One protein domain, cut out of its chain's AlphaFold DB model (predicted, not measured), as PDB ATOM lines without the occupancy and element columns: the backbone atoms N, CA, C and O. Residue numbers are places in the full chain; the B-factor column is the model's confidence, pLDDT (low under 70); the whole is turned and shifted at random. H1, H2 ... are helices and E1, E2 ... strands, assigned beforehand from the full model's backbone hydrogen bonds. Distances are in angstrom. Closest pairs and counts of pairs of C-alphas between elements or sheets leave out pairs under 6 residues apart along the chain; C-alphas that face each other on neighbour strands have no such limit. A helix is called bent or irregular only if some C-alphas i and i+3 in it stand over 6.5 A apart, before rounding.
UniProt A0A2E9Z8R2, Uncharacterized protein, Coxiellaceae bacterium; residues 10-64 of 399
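What this domain is: This is residues 10 to 64 of the 399 residues of an uncharacterized protein of Coxiellaceae bacterium (UniProt A0A2E9Z8R2). The longest helix, H1, makes a corner with H2 near its last residues, and the short helix H3 packs on H2 about perpendicular to it, with strand E1 following directly after H3. Residues 16 to 21, mostly in the first part of H1, stick out free of the rest. The printed part has 55 residues with three named helices and one named strand, in the order H1, H2, H3, E1, and is mostly helix. It is compact, with a radius of gyration of the C-alphas of 10.1 A, and spans 29 by 22 by 17 A.

Where its parts are: H1, residues 17 to 30, is 20.4 A long and begins at C-alpha 17 (190.169, 263.447, 173.272). It is irregular: C-alphas 18 and 21 are 8.0 A apart. H2, residues 35 to 45, is 15.1 A long. H3 is residues 53 to 59, 10.1 A. E1, residues 60 to 63, is 9.7 A long, ends at C-alpha 63 (179.811, 249.005, 152.686), and pairs with no named strand.

How they stand to each other: H1 touches H2 with residues 23 to 28 alone, at a steep tilt of 65 degrees, opposite ways; the closest C-alphas, of Leu 28 and Pro 35, are 4.8 A apart. H1 only just touches H3, with 3 pairs of C-alphas within 8 A, through its residues 27 to 30 alone; the closest, of Val 30 and Gly 54, are 7.5 A apart. H2 touches H3 about perpendicular, at 81 degrees, with the C-alphas of Tyr 42 and Val 56 closest at 5.9 A. The closest C-alphas of H2 and E1, of Arg 41 and Thr 60, are 6.6 A apart. H3 and E1 meet only through their link, and H1 and E1 are apart. In H2 and H3 every O i to N i+4 pair is within hydrogen-bond range; in H1 8 of 10 are.

The domain as a whole: The two C-alphas farthest apart, of Asp 18 and Gln 64, are 29.6 A apart. The printed part has no cut. The links H1 to H2 and H3 to E1 are tight, and H2 to H3 is short. The mean pLDDT of the printed part is 79.3, and residues 10 to 20 are under 70.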
ATOM      1  N   PRO A  10     203.231 247.144 166.689       45.91
ATOM      2  CA  PRO A  10     202.321 247.869 165.810       45.91
ATOM      3  C   PRO A  10     202.267 249.335 166.244       45.91
ATOM      4  O   PRO A  10     202.427 249.628 167.435       45.91
ATOM      5  N   PHE A  11     202.044 250.250 165.302       44.44
ATOM      6  CA  PHE A  11     201.856 251.663 165.619       44.44
ATOM      7  C   PHE A  11     200.544 251.802 166.399       44.44
ATOM      8  O   PHE A  11     199.470 251.973 165.829       44.44
ATOM      9  N   ARG A  12     200.622 251.643 167.725       52.84
ATOM     10  CA  ARG A  12     199.482 251.737 168.635       52.84
ATOM     11  C   ARG A  12     199.180 253.201 168.871       52.84
ATOM     12  O   ARG A  12     199.698 253.813 169.802       52.84
ATOM     13  N   PHE A  13     198.347 253.770 168.021       53.03
ATOM     14  CA  PHE A  13     197.827 255.103 168.256       53.03
ATOM     15  C   PHE A  13     196.535 254.958 169.042       53.03
ATOM     16  O   PHE A  13     195.620 254.385 168.498       53.03
ATOM     17  N   ILE A  14     196.424 255.427 170.284       62.94
ATOM     18  CA  ILE A  14     195.125 255.511 170.977       62.94
ATOM     19  C   ILE A  14     194.741 256.992 170.979       62.94
ATOM     20  O   ILE A  14     195.413 257.762 171.671       62.94
ATOM     21  N   PRO A  15     193.717 257.421 170.216       56.81
ATOM     22  CA  PRO A  15     193.327 258.821 170.198       56.81
ATOM     23  C   PRO A  15     192.898 259.251 171.600       56.81
ATOM     24  O   PRO A  15     191.920 258.737 172.147       56.81
ATOM     25  N   ARG A  16     193.619 260.208 172.191       59.84
ATOM     26  CA  ARG A  16     193.100 260.981 173.322       59.84
ATOM     27  C   ARG A  16     192.107 262.011 172.790       59.84
ATOM     28  O   ARG A  16     192.170 262.398 171.626       59.84
ATOM     29  N   GLN A  17     191.198 262.469 173.646       51.59
ATOM     30  CA  GLN A  17     190.169 263.447 173.272       51.59
ATOM     31  C   GLN A  17     190.768 264.762 172.726       51.59
ATOM     32  O   GLN A  17     190.150 265.411 171.887       51.59
ATOM     33  N   ASP A  18     192.007 265.072 173.112       48.94
ATOM     34  CA  ASP A  18     192.764 266.246 172.663       48.94
ATOM     35  C   ASP A  18     193.527 266.024 171.331       48.94
ATOM     36  O   ASP A  18     194.018 266.978 170.734       48.94
ATOM     37  N   ASP A  19     193.591 264.783 170.827       68.56
ATOM     38  CA  ASP A  19     194.407 264.362 169.671       68.56
ATOM     39  C   ASP A  19     193.563 264.037 168.412       68.56
ATOM     40  O   ASP A  19     194.060 263.436 167.456       68.56
ATOM     41  N   ILE A  20     192.282 264.434 168.371       69.56
ATOM     42  CA  ILE A  20     191.362 264.137 167.251       69.56
ATOM     43  C   ILE A  20     191.890 264.681 165.917       69.56
ATOM     44  O   ILE A  20     191.798 264.007 164.892       69.56
ATOM     45  N   GLU A  21     192.477 265.877 165.916       72.06
ATOM     46  CA  GLU A  21     193.051 266.459 164.699       72.06
ATOM     47  C   GLU A  21     194.280 265.674 164.223       72.06
ATOM     48  O   GLU A  21     194.420 265.411 163.032       72.06
ATOM     49  N   HIS A  22     195.121 265.190 165.143       72.25
ATOM     50  CA  HIS A  22     196.249 264.321 164.796       72.25
ATOM     51  C   HIS A  22     195.759 262.992 164.200       72.25
ATOM     52  O   HIS A  22     196.294 262.514 163.201       72.25
ATOM     53  N   PHE A  23     194.701 262.415 164.771       78.00
ATOM     54  CA  PHE A  23     194.092 261.191 164.259       78.00
ATOM     55  C   PHE A  23     193.516 261.358 162.847       78.00
ATOM     56  O   PHE A  23     193.744 260.511 161.981       78.00
ATOM     57  N   LYS A  24     192.819 262.471 162.584       79.00
ATOM     58  CA  LYS A  24     192.325 262.808 161.241       79.00
ATOM     59  C   LYS A  24     193.471 262.960 160.242       79.00
ATOM     60  O   LYS A  24     193.365 262.448 159.131       79.00
ATOM     61  N   MET A  25     194.577 263.592 160.644       76.94
ATOM     62  CA  MET A  25     195.774 263.713 159.804       76.94
ATOM     63  C   MET A  25     196.397 262.353 159.479       76.94
ATOM     64  O   MET A  25     196.777 262.119 158.334       76.94
ATOM     65  N   LEU A  26     196.455 261.433 160.446       81.12
ATOM     66  CA  LEU A  26     196.910 260.063 160.196       81.12
ATOM     67  C   LEU A  26     195.979 259.330 159.225       81.12
ATOM     68  O   LEU A  26     196.457 258.699 158.288       81.12
ATOM     69  N   CYS A  27     194.661 259.454 159.391       82.81
ATOM     70  CA  CYS A  27     193.704 258.858 158.457       82.81
ATOM     71  C   CYS A  27     193.840 259.445 157.042       82.81
ATOM     72  O   CYS A  27     193.762 258.698 156.071       82.81
ATOM     73  N   LEU A  28     194.097 260.752 156.920       84.88
ATOM     74  CA  LEU A  28     194.367 261.426 155.644       84.88
ATOM     75  C   LEU A  28     195.662 260.948 154.993       84.88
ATOM     76  O   LEU A  28     195.686 260.725 153.789       84.88
ATOM     77  N   PHE A  29     196.719 260.757 155.776       80.94
ATOM     78  CA  PHE A  29     197.977 260.222 155.267       80.94
ATOM     79  C   PHE A  29     197.822 258.780 154.766       80.94
ATOM     80  O   PHE A  29     198.335 258.421 153.710       80.94
ATOM     81  N   VAL A  30     197.096 257.959 155.523       77.12
ATOM     82  CA  VAL A  30     196.959 256.522 155.274       77.12
ATOM     83  C   VAL A  30     195.937 256.220 154.169       77.12
ATOM     84  O   VAL A  30     196.140 255.304 153.373       77.12
ATOM     85  N   HIS A  31     194.845 256.985 154.087       80.44
ATOM     86  CA  HIS A  31     193.764 256.780 153.120       80.44
ATOM     87  C   HIS A  31     193.267 258.122 152.544       80.44
ATOM     88  O   HIS A  31     192.137 258.544 152.826       80.44
ATOM     89  N   PRO A  32     194.079 258.801 151.711       78.94
ATOM     90  CA  PRO A  32     193.838 260.187 151.297       78.94
ATOM     91  C   PRO A  32     192.533 260.390 150.527       78.94
ATOM     92  O   PRO A  32     191.938 261.461 150.597       78.94
ATOM     93  N   GLN A  33     192.051 259.359 149.831       80.62
ATOM     94  CA  GLN A  33     190.796 259.416 149.084       80.62
ATOM     95  C   GLN A  33     189.564 259.446 149.999       80.62
ATOM     96  O   GLN A  33     188.524 259.960 149.601       80.62
ATOM     97  N   ASN A  34     189.653 258.861 151.200       84.12
ATOM     98  CA  ASN A  34     188.506 258.724 152.102       84.12
ATOM     99  C   ASN A  34     188.932 258.562 153.580       84.12
ATOM    100  O   ASN A  34     188.798 257.481 154.164       84.12
ATOM    101  N   PRO A  35     189.479 259.623 154.195       85.75
ATOM    102  CA  PRO A  35     189.993 259.570 155.563       85.75
ATOM    103  C   PRO A  35     188.903 259.393 156.620       85.75
ATOM    104  O   PRO A  35     189.116 258.692 157.609       85.75
ATOM    105  N   ASP A  36     187.729 259.993 156.413       87.75
ATOM    106  CA  ASP A  36     186.604 259.892 157.347       87.75
ATOM    107  C   ASP A  36     186.090 258.459 157.444       87.75
ATOM    108  O   ASP A  36     185.680 257.992 158.509       87.75
ATOM    109  N   ASP A  37     186.126 257.739 156.327       89.25
ATOM    110  CA  ASP A  37     185.763 256.338 156.285       89.25
ATOM    111  C   ASP A  37     186.747 255.452 157.056       89.25
ATOM    112  O   ASP A  37     186.341 254.583 157.829       89.25
ATOM    113  N   LEU A  38     188.049 255.701 156.908       89.81
ATOM    114  CA  LEU A  38     189.059 255.012 157.706       89.81
ATOM    115  C   LEU A  38     188.911 255.337 159.199       89.81
ATOM    116  O   LEU A  38     188.995 254.433 160.029       89.81
ATOM    117  N   ALA A  39     188.615 256.590 159.547       89.75
ATOM    118  CA  ALA A  39     188.364 256.993 160.927       89.75
ATOM    119  C   ALA A  39     187.165 256.245 161.542       89.75
ATOM    120  O   ALA A  39     187.242 255.795 162.688       89.75
ATOM    121  N   LYS A  40     186.081 256.053 160.776       89.75
ATOM    122  CA  LYS A  40     184.927 255.232 161.185       89.75
ATOM    123  C   LYS A  40     185.309 253.766 161.355       89.75
ATOM    124  O   LYS A  40     185.003 253.167 162.377       89.75
ATOM    125  N   ARG A  41     186.006 253.169 160.390       91.25
ATOM    126  CA  ARG A  41     186.461 251.771 160.501       91.25
ATOM    127  C   ARG A  41     187.349 251.563 161.723       91.25
ATOM    128  O   ARG A  41     187.195 250.588 162.453       91.25
ATOM    129  N   TYR A  42     188.229 252.518 161.983       90.88
ATOM    130  CA  TYR A  42     189.118 252.503 163.130       90.88
ATOM    131  C   TYR A  42     188.371 252.634 164.458       90.88
ATOM    132  O   TYR A  42     188.714 251.934 165.407       90.88
ATOM    133  N   SER A  43     187.326 253.458 164.549       87.12
ATOM    134  CA  SER A  43     186.536 253.533 165.783       87.12
ATOM    135  C   SER A  43     185.788 252.229 166.089       87.12
ATOM    136  O   SER A  43     185.589 251.912 167.259       87.12
ATOM    137  N   TYR A  44     185.435 251.446 165.062       87.75
ATOM    138  CA  TYR A  44     184.777 250.144 165.210       87.75
ATOM    139  C   TYR A  44     185.745 248.984 165.487       87.75
ATOM    140  O   TYR A  44     185.460 248.139 166.339       87.75
ATOM    141  N   PHE A  45     186.870 248.925 164.766       90.06
ATOM    142  CA  PHE A  45     187.779 247.769 164.754       90.06
ATOM    143  C   PHE A  45     189.153 248.029 165.385       90.06
ATOM    144  O   PHE A  45     189.969 247.111 165.498       90.06
ATOM    145  N   GLY A  46     189.441 249.269 165.786       88.06
ATOM    146  CA  GLY A  46     190.747 249.667 166.301       88.06
ATOM    147  C   GLY A  46     191.187 248.799 167.473       88.06
ATOM    148  O   GLY A  46     192.277 248.240 167.434       88.06
ATOM    149  N   ALA A  47     190.325 248.591 168.471       85.50
ATOM    150  CA  ALA A  47     190.661 247.793 169.651       85.50
ATOM    151  C   ALA A  47     191.033 246.337 169.304       85.50
ATOM    152  O   ALA A  47     191.978 245.784 169.868       85.50
ATOM    153  N   GLN A  48     190.337 245.739 168.338       85.94
ATOM    154  CA  GLN A  48     190.526 244.364 167.879       85.94
ATOM    155  C   GLN A  48     191.884 244.189 167.188       85.94
ATOM    156  O   GLN A  48     192.521 243.148 167.331       85.94
ATOM    157  N   PHE A  49     192.366 245.230 166.508       86.00
ATOM    158  CA  PHE A  49     193.691 245.271 165.887       86.00
ATOM    159  C   PHE A  49     194.753 245.952 166.762       86.00
ATOM    160  O   PHE A  49     195.786 246.396 166.264       86.00
ATOM    161  N   GLY A  50     194.523 246.060 168.076       83.75
ATOM    162  CA  GLY A  50     195.490 246.657 169.000       83.75
ATOM    163  C   GLY A  50     195.792 248.130 168.710       83.75
ATOM    164  O   GLY A  50     196.873 248.607 169.048       83.75
ATOM    165  N   TYR A  51     194.834 248.826 168.105       83.38
ATOM    166  CA  TYR A  51     194.875 250.217 167.669       83.38
ATOM    167  C   TYR A  51     195.875 250.513 166.543       83.38
ATOM    168  O   TYR A  51     196.327 251.649 166.397       83.38
ATOM    169  N   ASP A  52     196.188 249.503 165.727       84.19
ATOM    170  CA  ASP A  52     196.993 249.658 164.518       84.19
ATOM    171  C   ASP A  52     196.133 250.127 163.334       84.19
ATOM    172  O   ASP A  52     195.282 249.395 162.815       84.19
ATOM    173  N   LEU A  53     196.364 251.365 162.894       83.69
ATOM    174  CA  LEU A  53     195.607 251.989 161.808       83.69
ATOM    175  C   LEU A  53     195.816 251.286 160.455       83.69
ATOM    176  O   LEU A  53     194.876 251.198 159.664       83.69
ATOM    177  N   GLY A  54     197.012 250.753 160.196       85.25
ATOM    178  CA  GLY A  54     197.320 250.039 158.956       85.25
ATOM    179  C   GLY A  54     196.632 248.676 158.891       85.25
ATOM    180  O   GLY A  54     196.103 248.288 157.848       85.25
ATOM    181  N   MET A  55     196.566 247.962 160.019       86.31
ATOM    182  CA  MET A  55     195.809 246.711 160.124       86.31
ATOM    183  C   MET A  55     194.312 246.931 159.968       86.31
ATOM    184  O   MET A  55     193.675 246.151 159.257       86.31
ATOM    185  N   VAL A  56     193.768 248.000 160.556       89.19
ATOM    186  CA  VAL A  56     192.375 248.396 160.319       89.19
ATOM    187  C   VAL A  56     192.159 248.660 158.832       89.19
ATOM    188  O   VAL A  56     191.301 248.016 158.235       89.19
ATOM    189  N   GLN A  57     192.943 249.545 158.211       88.94
ATOM    190  CA  GLN A  57     192.761 249.908 156.802       88.94
ATOM    191  C   GLN A  57     192.779 248.682 155.886       88.94
ATOM    192  O   GLN A  57     191.925 248.552 155.014       88.94
ATOM    193  N   ARG A  58     193.748 247.783 156.085       87.19
ATOM    194  CA  ARG A  58     193.948 246.622 155.213       87.19
ATOM    195  C   ARG A  58     192.862 245.560 155.358       87.19
ATOM    196  O   ARG A  58     192.585 244.848 154.399       87.19
ATOM    197  N   ASN A  59     192.298 245.403 156.553       91.25
ATOM    198  CA  ASN A  59     191.369 244.313 156.846       91.25
ATOM    199  C   ASN A  59     189.912 244.762 156.923       91.25
ATOM    200  O   ASN A  59     189.063 243.931 157.224       91.25
ATOM    201  N   THR A  60     189.598 246.039 156.708       92.06
ATOM    202  CA  THR A  60     188.232 246.544 156.871       92.06
ATOM    203  C   THR A  60     187.842 247.464 155.726       92.06
ATOM    204  O   THR A  60     188.659 248.225 155.209       92.06
ATOM    205  N   ALA A  61     186.570 247.427 155.351       92.06
ATOM    206  CA  ALA A  61     185.973 248.319 154.366       92.06
ATOM    207  C   ALA A  61     184.593 248.751 154.855       92.06
ATOM    208  O   ALA A  61     183.974 248.068 155.668       92.06
ATOM    209  N   THR A  62     184.107 249.883 154.367       91.19
ATOM    210  CA  THR A  62     182.756 250.340 154.679       91.19
ATOM    211  C   THR A  62     181.862 250.090 153.487       91.19
ATOM    212  O   THR A  62     182.100 250.619 152.405       91.19
ATOM    213  N   ILE A  63     180.806 249.317 153.704       89.75
ATOM    214  CA  ILE A  63     179.811 249.005 152.686       89.75
ATOM    215  C   ILE A  63     178.531 249.754 153.056       89.75
ATOM    216  O   ILE A  63     177.982 249.549 154.138       89.75
ATOM    217  N   GLN A  64     178.107 250.688 152.197       86.38
ATOM    218  CA  GLN A  64     176.941 251.561 152.416       86.38
ATOM    219  C   GLN A  64     176.888 252.205 153.816       86.38
ATOM    220  O   GLN A  64     175.858 252.241 154.486       86.38
TER     221      GLN A  64